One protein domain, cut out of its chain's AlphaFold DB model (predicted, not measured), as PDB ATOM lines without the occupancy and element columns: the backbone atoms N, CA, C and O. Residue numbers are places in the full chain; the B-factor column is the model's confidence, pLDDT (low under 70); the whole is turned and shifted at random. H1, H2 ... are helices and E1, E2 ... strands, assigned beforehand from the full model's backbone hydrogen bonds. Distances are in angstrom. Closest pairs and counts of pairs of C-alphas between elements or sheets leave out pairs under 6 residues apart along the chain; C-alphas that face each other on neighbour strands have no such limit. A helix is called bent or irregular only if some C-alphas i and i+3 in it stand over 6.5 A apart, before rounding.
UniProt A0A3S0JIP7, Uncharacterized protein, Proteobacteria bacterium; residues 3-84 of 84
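What this domain is: This is residues 3 to 84 of the 84 residues of an uncharacterized protein of Proteobacteria bacterium (UniProt A0A3S0JIP7). A small head, made of the looped stretch with E1 and the hairpin of E2 and E3, sits at one end of a long, open helical arm. The arm is the bent helix H1, which leaves the head and turns a corner between its arms H1a and H1b, and H2, which turns a second corner and folds away from H1b, with residues 67 to 84 standing free. The printed part has 82 residues, with three named strands followed by two named helices; the sheet E2 - E3 is antiparallel and the class is mixed, helices and strands. The whole is extended, with a radius of gyration of the C-alphas of 19.5 A and spans of 48 by 39 by 24 A.

Where its parts are: E1 is residues 11 to 13, beginning at C-alpha 11 (258.878, 237.972, 228.538). E2 is residues 17 to 21 and E3 residues 26 to 31, 13.0 A long. H1, residues 32 to 60, was assigned as one helix by its hydrogen bonds but is bent: C-alphas 45 and 48 are 8.0 A apart. Its arms are H1a, residues 32 to 45, 19.8 A, and H1b, residues 48 to 60, 18.1 A. H2, residues 62 to 82, is 30.3 A long and ends at C-alpha 82 (295.901, 229.081, 201.643).

How they stand to each other: E1 pairs with no named strand, but residues 3 to 4 pair antiparallel with its residues 11 to 12. E2 and E3 form a hairpin at 144 degrees, with N 28 and O 18 2.9 A apart and N 20 and O 26 2.8 A apart. The closest C-alphas of E2 and H1a, Phe 17 and Lys 32, are 5.5 A apart. H1a and H1b are only just about perpendicular, at 72 degrees. H1b and H2 are close but not clearly touching, about perpendicular at 87 degrees; their closest C-alphas, Arg 58 and Tyr 65, are 6.4 A apart. H1a and H2 are apart. In H1a, H1b and H2 every O i to N i+4 pair is within hydrogen-bond range.

The domain as a whole: The C-alphas farthest apart, Asn 11 and Glu 63, are 50.0 A apart. The printed part has no cut, and the links between the named elements are tight. Mean pLDDT of the printed part is 93.0; residues 80 to 84 are under 70.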
ATOM      1  N   LYS A   3     258.480 234.284 225.136       96.62
ATOM      2  CA  LYS A   3     258.561 233.291 226.210       96.62
ATOM      3  C   LYS A   3     259.053 233.961 227.489       96.62
ATOM      4  O   LYS A   3     259.967 234.784 227.447       96.62
ATOM      5  N   LYS A   4     258.478 233.573 228.628       98.12
ATOM      6  CA  LYS A   4     258.924 234.012 229.953       98.12
ATOM      7  C   LYS A   4     260.213 233.300 230.357       98.12
ATOM      8  O   LYS A   4     260.271 232.068 230.359       98.12
ATOM      9  N   CYS A   5     261.241 234.066 230.712       98.31
ATOM     10  CA  CYS A   5     262.469 233.532 231.293       98.31
ATOM     11  C   CYS A   5     262.217 233.061 232.730       98.31
ATOM     12  O   CYS A   5     261.706 233.822 233.548       98.31
ATOM     13  N   THR A   6     262.635 231.843 233.075       97.94
ATOM     14  CA  THR A   6     262.453 231.305 234.438       97.94
ATOM     15  C   THR A   6     263.378 231.927 235.483       97.94
ATOM     16  O   THR A   6     263.121 231.780 236.671       97.94
ATOM     17  N   LYS A   7     264.448 232.623 235.065       97.44
ATOM     18  CA  LYS A   7     265.410 233.255 235.982       97.44
ATOM     19  C   LYS A   7     265.106 234.728 236.255       97.44
ATOM     20  O   LYS A   7     265.094 235.112 237.416       97.44
ATOM     21  N   CYS A   8     264.891 235.542 235.218       97.19
ATOM     22  CA  CYS A   8     264.587 236.973 235.383       97.19
ATOM     23  C   CYS A   8     263.087 237.297 235.346       97.19
ATOM     24  O   CYS A   8     262.710 238.420 235.643       97.19
ATOM     25  N   GLY A   9     262.223 236.352 234.963       97.75
ATOM     26  CA  GLY A   9     260.773 236.557 234.930       97.75
ATOM     27  C   GLY A   9     260.248 237.388 233.753       97.75
ATOM     28  O   GLY A   9     259.037 237.454 233.567       97.75
ATOM     29  N   GLU A  10     261.116 237.980 232.934       98.00
ATOM     30  CA  GLU A  10     260.710 238.804 231.791       98.00
ATOM     31  C   GLU A  10     260.244 237.968 230.590       98.00
ATOM     32  O   GLU A  10     260.796 236.898 230.301       98.00
ATOM     33  N   ASN A  11     259.269 238.495 229.845       98.06
ATOM     34  CA  ASN A  11     258.878 237.972 228.538       98.06
ATOM     35  C   ASN A  11     259.851 238.476 227.472       98.06
ATOM     36  O   ASN A  11     259.982 239.679 227.266       98.06
ATOM     37  N   LYS A  12     260.522 237.554 226.779       97.31
ATOM     38  CA  LYS A  12     261.505 237.874 225.738       97.31
ATOM     39  C   LYS A  12     261.173 237.176 224.419       97.31
ATOM     40  O   LYS A  12     260.474 236.158 224.436       97.31
ATOM     41  N   PRO A  13     261.652 237.686 223.272       97.81
ATOM     42  CA  PRO A  13     261.545 236.988 221.995       97.81
ATOM     43  C   PRO A  13     262.137 235.577 222.073       97.81
ATOM     44  O   PRO A  13     263.103 235.347 222.798       97.81
ATOM     45  N   LEU A  14     261.616 234.629 221.290       96.56
ATOM     46  CA  LEU A  14     262.161 233.261 221.254       96.56
ATOM     47  C   LEU A  14     263.658 233.221 220.888       96.56
ATOM     48  O   LEU A  14     264.390 232.378 221.402       96.56
ATOM     49  N   ASN A  15     264.135 234.181 220.089       96.38
ATOM     50  CA  ASN A  15     265.545 234.315 219.707       96.38
ATOM     51  C   ASN A  15     266.477 234.645 220.888       96.38
ATOM     52  O   ASN A  15     267.684 234.399 220.796       96.38
ATOM     53  N   ASP A  16     265.940 235.138 222.007       97.75
ATOM     54  CA  ASP A  16     266.703 235.377 223.235       97.75
ATOM     55  C   ASP A  16     266.917 234.104 224.052       97.75
ATOM     56  O   ASP A  16     267.583 234.137 225.087       97.75
ATOM     57  N   PHE A  17     266.399 232.967 223.596       98.12
ATOM     58  CA  PHE A  17     266.603 231.665 224.209       98.12
ATOM     59  C   PHE A  17     267.497 230.821 223.301       98.12
ATOM     60  O   PHE A  17     267.365 230.816 222.080       98.12
ATOM     61  N   ALA A  18     268.472 230.133 223.890       96.94
ATOM     62  CA  ALA A  18     269.282 229.175 223.145       96.94
ATOM     63  C   ALA A  18     268.522 227.853 222.993       96.94
ATOM     64  O   ALA A  18     267.729 227.482 223.863       96.94
ATOM     65  N   PHE A  19     268.806 227.112 221.924       97.25
ATOM     66  CA  PHE A  19     268.296 225.756 221.772       97.25
ATOM     67  C   PHE A  19     268.914 224.832 222.825       97.25
ATOM     68  O   PHE A  19     270.128 224.821 223.036       97.25
ATOM     69  N   LEU A  20     268.061 224.061 223.496       96.25
ATOM     70  CA  LEU A  20     268.467 222.879 224.249       96.25
ATOM     71  C   LEU A  20     268.609 221.689 223.296       96.25
ATOM     72  O   LEU A  20     269.577 220.943 223.381       96.25
ATOM     73  N   ASN A  21     267.661 221.548 222.369       96.88
ATOM     74  CA  ASN A  21     267.707 220.566 221.297       96.88
ATOM     75  C   ASN A  21     267.153 221.203 220.018       96.88
ATOM     76  O   ASN A  21     265.962 221.501 219.937       96.88
ATOM     77  N   LYS A  22     268.024 221.415 219.026       95.31
ATOM     78  CA  LYS A  22     267.657 222.057 217.758       95.31
ATOM     79  C   LYS A  22     266.746 221.171 216.901       95.31
ATOM     80  O   LYS A  22     265.804 221.685 216.316       95.31
ATOM     81  N   GLN A  23     266.982 219.857 216.874       96.81
ATOM     82  CA  GLN A  23     266.190 218.897 216.088       96.81
ATOM     83  C   GLN A  23     264.740 218.813 216.575       96.81
ATOM     84  O   GLN A  23     263.817 218.751 215.775       96.81
ATOM     85  N   LYS A  24     264.537 218.862 217.896       97.00
ATOM     86  CA  LYS A  24     263.208 218.845 218.527       97.00
ATOM     87  C   LYS A  24     262.600 220.243 218.707       97.00
ATOM     88  O   LYS A  24     261.562 220.369 219.344       97.00
ATOM     89  N   ASN A  25     263.264 221.290 218.206       94.56
ATOM     90  CA  ASN A  25     262.872 222.693 218.383       94.56
ATOM     91  C   ASN A  25     262.640 223.095 219.862       94.56
ATOM     92  O   ASN A  25     261.767 223.901 220.185       94.56
ATOM     93  N   ILE A  26     263.420 222.523 220.786       96.62
ATOM     94  CA  ILE A  26     263.296 222.780 222.226       96.62
ATOM     95  C   ILE A  26     264.236 223.918 222.613       96.62
ATOM     96  O   ILE A  26     265.460 223.798 222.509       96.62
ATOM     97  N   LEU A  27     263.657 225.004 223.121       97.62
ATOM     98  CA  LEU A  27     264.376 226.148 223.681       97.62
ATOM     99  C   LEU A  27     264.620 225.974 225.181       97.62
ATOM    100  O   LEU A  27     263.829 225.357 225.897       97.62
ATOM    101  N   ARG A  28     265.707 226.566 225.677       97.12
ATOM    102  CA  ARG A  28     265.981 226.646 227.116       97.12
ATOM    103  C   ARG A  28     264.917 227.478 227.840       97.12
ATOM    104  O   ARG A  28     264.265 228.344 227.262       97.12
ATOM    105  N   SER A  29     264.765 227.220 229.134       97.25
ATOM    106  CA  SER A  29     263.865 227.962 230.028       97.25
ATOM    107  C   SER A  29     264.423 229.329 230.444       97.25
ATOM    108  O   SER A  29     263.664 230.265 230.693       97.25
ATOM    109  N   MET A  30     265.751 229.461 230.477       98.00
ATOM    110  CA  MET A  30     266.463 230.703 230.766       98.00
ATOM    111  C   MET A  30     266.866 231.415 229.475       98.00
ATOM    112  O   MET A  30     267.323 230.780 228.522       98.00
ATOM    113  N   CYS A  31     266.761 232.744 229.464       98.25
ATOM    114  CA  CYS A  31     267.269 233.546 228.357       98.25
ATOM    115  C   CYS A  31     268.809 233.491 228.293       98.25
ATOM    116  O   CYS A  31     269.491 233.119 229.257       98.25
ATOM    117  N   LYS A  32     269.376 233.886 227.153       98.12
ATOM    118  CA  LYS A  32     270.822 233.895 226.886       98.12
ATOM    119  C   LYS A  32     271.592 234.753 227.891       98.12
ATOM    120  O   LYS A  32     272.662 234.341 228.329       98.12
ATOM    121  N   LEU A  33     271.036 235.893 228.310       97.81
ATOM    122  CA  LEU A  33     271.656 236.771 229.310       97.81
ATOM    123  C   LEU A  33     271.770 236.083 230.676       97.81
ATOM    124  O   LEU A  33     272.868 235.986 231.223       97.81
ATOM    125  N   CYS A  34     270.667 235.528 231.184       98.12
ATOM    126  CA  CYS A  34     270.675 234.784 232.443       98.12
ATOM    127  C   CYS A  34     271.566 233.540 232.363       98.12
ATOM    128  O   CYS A  34     272.260 233.219 233.321       98.12
ATOM    129  N   THR A  35     271.587 232.857 231.217       97.38
ATOM    130  CA  THR A  35     272.477 231.708 230.990       97.38
ATOM    131  C   THR A  35     273.947 232.130 231.039       97.38
ATOM    132  O   THR A  35     274.759 231.460 231.670       97.38
ATOM    133  N   LYS A  36     274.302 233.267 230.426       97.31
ATOM    134  CA  LYS A  36     275.666 233.817 230.460       97.31
ATOM    135  C   LYS A  36     276.105 234.154 231.887       97.31
ATOM    136  O   LYS A  36     277.220 233.808 232.269       97.31
ATOM    137  N   GLN A  37     275.238 234.798 232.668       97.44
ATOM    138  CA  GLN A  37     275.502 235.115 234.075       97.44
ATOM    139  C   GLN A  37     275.683 233.843 234.907       97.44
ATOM    140  O   GLN A  37     276.709 233.689 235.564       97.44
ATOM    141  N   TYR A  38     274.755 232.891 234.781       96.19
ATOM    142  CA  TYR A  38     274.825 231.600 235.463       96.19
ATOM    143  C   TYR A  38     276.132 230.855 235.161       96.19
ATOM    144  O   TYR A  38     276.817 230.406 236.075       96.19
ATOM    145  N   ASN A  39     276.526 230.777 233.887       95.50
ATOM    146  CA  ASN A  39     277.768 230.114 233.492       95.50
ATOM    147  C   ASN A  39     279.005 230.818 234.070       95.50
ATOM    148  O   ASN A  39     279.934 230.147 234.516       95.50
ATOM    149  N   LYS A  40     279.017 232.158 234.089       96.81
ATOM    150  CA  LYS A  40     280.109 232.945 234.681       96.81
ATOM    151  C   LYS A  40     280.222 232.689 236.184       96.81
ATOM    152  O   LYS A  40     281.319 232.453 236.679       96.81
ATOM    153  N   GLU A  41     279.104 232.706 236.904       96.50
ATOM    154  CA  GLU A  41     279.069 232.408 238.339       96.50
ATOM    155  C   GLU A  41     279.520 230.977 238.632       96.50
ATOM    156  O   GLU A  41     280.354 230.765 239.511       96.50
ATOM    157  N   HIS A  42     279.015 230.003 237.872       95.81
ATOM    158  CA  HIS A  42     279.411 228.605 237.995       95.81
ATOM    159  C   HIS A  42     280.915 228.427 237.763       95.81
ATOM    160  O   HIS A  42     281.584 227.767 238.558       95.81
ATOM    161  N   TYR A  43     281.458 229.036 236.704       95.00
ATOM    162  CA  TYR A  43     282.892 229.003 236.428       95.00
ATOM    163  C   TYR A  43     283.693 229.638 237.563       95.00
ATOM    164  O   TYR A  43     284.630 229.022 238.049       95.00
ATOM    165  N   ASN A  44     283.305 230.824 238.037       96.44
ATOM    166  CA  ASN A  44     284.018 231.513 239.112       96.44
ATOM    167  C   ASN A  44     284.036 230.700 240.412       96.44
ATOM    168  O   ASN A  44     285.093 230.567 241.024       96.44
ATOM    169  N   LYS A  45     282.895 230.114 240.801       96.81
ATOM    170  CA  LYS A  45     282.783 229.265 242.000       96.81
ATOM    171  C   LYS A  45     283.646 228.007 241.911       96.81
ATOM    172  O   LYS A  45     284.196 227.575 242.914       96.81
ATOM    173  N   ASN A  46     283.785 227.439 240.716       96.50
ATOM    174  CA  ASN A  46     284.505 226.186 240.496       96.50
ATOM    175  C   ASN A  46     285.883 226.385 239.852       96.50
ATOM    176  O   ASN A  46     286.507 225.410 239.441       96.50
ATOM    177  N   ARG A  47     286.371 227.628 239.744       96.38
ATOM    178  CA  ARG A  47     287.542 227.974 238.925       96.38
ATOM    179  C   ARG A  47     288.771 227.160 239.309       96.38
ATOM    180  O   ARG A  47     289.449 226.641 238.431       96.38
ATOM    181  N   VAL A  48     289.033 227.033 240.609       97.19
ATOM    182  CA  VAL A  48     290.173 226.267 241.136       97.19
ATOM    183  C   VAL A  48     290.049 224.793 240.760       97.19
ATOM    184  O   VAL A  48     290.958 224.247 240.148       97.19
ATOM    185  N   ALA A  49     288.899 224.172 241.030       96.88
ATOM    186  CA  ALA A  49     288.665 222.764 240.714       96.88
ATOM    187  C   ALA A  49     288.722 222.477 239.204       96.88
ATOM    188  O   ALA A  49     289.241 221.446 238.786       96.88
ATOM    189  N   ILE A  50     288.207 223.389 238.374       95.75
ATOM    190  CA  ILE A  50     288.297 223.291 236.912       95.75
ATOM    191  C   ILE A  50     289.760 223.371 236.470       95.75
ATOM    192  O   ILE A  50     290.202 222.530 235.693       95.75
ATOM    193  N   ASN A  51     290.511 224.354 236.969       96.31
ATOM    194  CA  ASN A  51     291.915 224.526 236.612       96.31
ATOM    195  C   ASN A  51     292.763 223.326 237.036       96.31
ATOM    196  O   ASN A  51     293.604 222.892 236.255       96.31
ATOM    197  N   GLU A  52     292.513 222.768 238.220       97.62
ATOM    198  CA  GLU A  52     293.236 221.591 238.697       97.62
ATOM    199  C   GLU A  52     292.945 220.369 237.826       97.62
ATOM    200  O   GLU A  52     293.869 219.708 237.367       97.62
ATOM    201  N   LYS A  53     291.675 220.132 237.469       96.44
ATOM    202  CA  LYS A  53     291.315 219.064 236.522       96.44
ATOM    203  C   LYS A  53     291.988 219.244 235.163       96.44
ATOM    204  O   LYS A  53     292.462 218.274 234.577       96.44
ATOM    205  N   VAL A  54     292.041 220.476 234.652       95.50
ATOM    206  CA  VAL A  54     292.715 220.785 233.382       95.50
ATOM    207  C   VAL A  54     294.222 220.552 233.491       95.50
ATOM    208  O   VAL A  54     294.812 220.002 232.563       95.50
ATOM    209  N   LYS A  55     294.847 220.953 234.600       96.56
ATOM    210  CA  LYS A  55     296.269 220.725 234.866       96.56
ATOM    211  C   LYS A  55     296.571 219.229 234.925       96.56
ATOM    212  O   LYS A  55     297.398 218.763 234.148       96.56
ATOM    213  N   GLN A  56     295.831 218.485 235.742       97.44
ATOM    214  CA  GLN A  56     295.975 217.040 235.875       97.44
ATOM    215  C   GLN A  56     295.823 216.340 234.521       97.44
ATOM    216  O   GLN A  56     296.660 215.518 234.173       97.44
ATOM    217  N   TYR A  57     294.814 216.702 233.721       95.94
ATOM    218  CA  TYR A  57     294.627 216.133 232.382       95.94
ATOM    219  C   TYR A  57     295.833 216.379 231.464       95.94
ATOM    220  O   TYR A  57     296.276 215.464 230.774       95.94
ATOM    221  N   ARG A  58     296.391 217.598 231.467       94.75
ATOM    222  CA  ARG A  58     297.586 217.935 230.673       94.75
ATOM    223  C   ARG A  58     298.826 217.180 231.134       94.75
ATOM    224  O   ARG A  58     299.672 216.872 230.307       94.75
ATOM    225  N   GLU A  59     298.957 216.928 232.430       95.38
ATOM    226  CA  GLU A  59     300.092 216.195 232.991       95.38
ATOM    227  C   GLU A  59     299.996 214.701 232.676       95.38
ATOM    228  O   GLU A  59     300.973 214.114 232.219       95.38
ATOM    229  N   THR A  60     298.812 214.104 232.838       97.00
ATOM    230  CA  THR A  60     298.603 212.670 232.596       97.00
ATOM    231  C   THR A  60     298.518 212.307 231.115       97.00
ATOM    232  O   THR A  60     298.859 211.187 230.759       97.00
ATOM    233  N   ASN A  61     298.124 213.242 230.244       96.44
ATOM    234  CA  ASN A  61     298.004 213.033 228.793       96.44
ATOM    235  C   ASN A  61     298.998 213.908 228.015       96.44
ATOM    236  O   ASN A  61     298.699 214.379 226.918       96.44
ATOM    237  N   LYS A  62     300.168 214.199 228.599       94.81
ATOM    238  CA  LYS A  62     301.108 215.213 228.092       94.81
ATOM    239  C   LYS A  62     301.499 215.008 226.630       94.81
ATOM    240  O   LYS A  62     301.477 215.967 225.861       94.81
ATOM    241  N   GLU A  63     301.860 213.788 226.243       95.12
ATOM    242  CA  GLU A  63     302.304 213.481 224.878       95.12
ATOM    243  C   GLU A  63     301.173 213.661 223.861       95.12
ATOM    244  O   GLU A  63     301.337 214.381 222.874       95.12
ATOM    245  N   GLU A  64     299.998 213.098 224.149       94.94
ATOM    246  CA  GLU A  64     298.803 213.245 223.313       94.94
ATOM    247  C   GLU A  64     298.369 214.712 223.197       94.94
ATOM    248  O   GLU A  64     298.071 215.200 222.105       94.94
ATOM    249  N   TYR A  65     298.398 215.447 224.311       93.94
ATOM    250  CA  TYR A  65     298.070 216.867 224.354       93.94
ATOM    251  C   TYR A  65     299.016 217.700 223.478       93.94
ATOM    252  O   TYR A  65     298.561 218.551 222.708       93.94
ATOM    253  N   LEU A  66     300.327 217.446 223.551       94.56
ATOM    254  CA  LEU A  66     301.323 218.127 222.720       94.56
ATOM    255  C   LEU A  66     301.168 217.769 221.237       94.56
ATOM    256  O   LEU A  66     301.256 218.656 220.384       94.56
ATOM    257  N   ALA A  67     300.897 216.503 220.912       94.25
ATOM    258  CA  ALA A  67     300.633 216.072 219.540       94.25
ATOM    259  C   ALA A  67     299.396 216.778 218.962       94.25
ATOM    260  O   ALA A  67     299.459 217.344 217.866       94.25
ATOM    261  N   TYR A  68     298.301 216.834 219.728       93.06
ATOM    262  CA  TYR A  68     297.097 217.583 219.370       93.06
ATOM    263  C   TYR A  68     297.396 219.070 219.137       93.06
ATOM    264  O   TYR A  68     297.030 219.619 218.096       93.06
ATOM    265  N   GLN A  69     298.105 219.721 220.066       91.94
ATOM    266  CA  GLN A  69     298.446 221.142 219.965       91.94
ATOM    267  C   GLN A  69     299.307 221.436 218.730       91.94
ATOM    268  O   GLN A  69     299.074 222.421 218.024       91.94
ATOM    269  N   ASN A  70     300.282 220.574 218.439       94.12
ATOM    270  CA  ASN A  70     301.122 220.687 217.251       94.12
ATOM    271  C   ASN A  70     300.304 220.553 215.966       94.12
ATOM    272  O   ASN A  70     300.473 221.361 215.053       94.12
ATOM    273  N   ASN A  71     299.402 219.573 215.901       93.38
ATOM    274  CA  ASN A  71     298.533 219.373 214.746       93.38
ATOM    275  C   ASN A  71     297.597 220.567 214.535       93.38
ATOM    276  O   ASN A  71     297.566 221.108 213.435       93.38
ATOM    277  N   TYR A  72     296.939 221.053 215.591       90.56
ATOM    278  CA  TYR A  72     296.078 222.238 215.531       90.56
ATOM    279  C   TYR A  72     296.827 223.493 215.050       90.56
ATOM    280  O   TYR A  72     296.329 224.267 214.233       90.56
ATOM    281  N   ASN A  73     298.059 223.701 215.524       91.25
ATOM    282  CA  ASN A  73     298.882 224.825 215.078       91.25
ATOM    283  C   ASN A  73     299.309 224.690 213.609       91.25
ATOM    284  O   ASN A  73     299.361 225.698 212.903       91.25
ATOM    285  N   LYS A  74     299.617 223.470 213.148       88.62
ATOM    286  CA  LYS A  74     299.958 223.191 211.746       88.62
ATOM    287  C   LYS A  74     298.765 223.431 210.824       88.62
ATOM    288  O   LYS A  74     298.927 224.144 209.841       88.62
ATOM    289  N   THR A  75     297.585 222.904 211.157       86.44
ATOM    290  CA  THR A  75     296.373 223.092 210.342       86.44
ATOM    291  C   THR A  75     296.009 224.567 210.242       86.44
ATOM    292  O   THR A  75     295.923 225.092 209.139       86.44
ATOM    293  N   ARG A  76     295.956 225.288 211.370       87.62
ATOM    294  CA  ARG A  76     295.667 226.732 211.379       87.62
ATOM    295  C   ARG A  76     296.689 227.548 210.574       87.62
ATOM    296  O   ARG A  76     296.332 228.527 209.923       87.62
ATOM    297  N   LYS A  77     297.975 227.177 210.625       80.56
ATOM    298  CA  LYS A  77     299.040 227.826 209.835       80.56
ATOM    299  C   LYS A  77     298.896 227.551 208.335       80.56
ATOM    300  O   LYS A  77     299.282 228.397 207.540       80.56
ATOM    301  N   ASN A  78     298.382 226.387 207.952       74.19
ATOM    302  CA  ASN A  78     298.136 226.054 206.551       74.19
ATOM    303  C   ASN A  78     296.885 226.778 206.029       74.19
ATOM    304  O   ASN A  78     296.972 227.431 205.000       74.19
ATOM    305  N   GLU A  79     295.795 226.809 206.801       72.75
ATOM    306  CA  GLU A  79     294.570 227.561 206.466       72.75
ATOM    307  C   GLU A  79     294.846 229.060 206.243       72.75
ATOM    308  O   GLU A  79     294.324 229.677 205.318       72.75
ATOM    309  N   THR A  80     295.716 229.656 207.065       68.94
ATOM    310  CA  THR A  80     296.128 231.068 206.927       68.94
ATOM    311  C   THR A  80     297.108 231.328 205.781       68.94
ATOM    312  O   THR A  80     297.283 232.478 205.386       68.94
ATOM    313  N   LYS A  81     297.760 230.291 205.246       64.06
ATOM    314  CA  LYS A  81     298.610 230.384 204.051       64.06
ATOM    315  C   LYS A  81     297.837 230.144 202.758       64.06
ATOM    316  O   LYS A  81     298.236 230.673 201.737       64.06
ATOM    317  N   GLU A  82     296.771 229.352 202.798       58.12
ATOM    318  CA  GLU A  82     295.901 229.081 201.643       58.12
ATOM    319  C   GLU A  82     294.912 230.223 201.360       58.12
ATOM    320  O   GLU A  82     294.306 230.269 200.295       58.12
ATOM    321  N   THR A  83     294.747 231.151 202.306       57.31
ATOM    322  CA  THR A  83     293.843 232.307 202.201       57.31
ATOM    323  C   THR A  83     294.542 233.627 201.845       57.31
ATOM    324  O   THR A  83     293.864 234.652 201.797       57.31
ATOM    325  N   ASN A  84     295.856 233.608 201.571       47.25
ATOM    326  CA  ASN A  84     296.672 234.772 201.185       47.25
ATOM    327  C   ASN A  84     297.375 234.562 199.843       47.25
ATOM    328  O   ASN A  84     297.919 233.455 199.637       47.25
TER     329      ASN A  84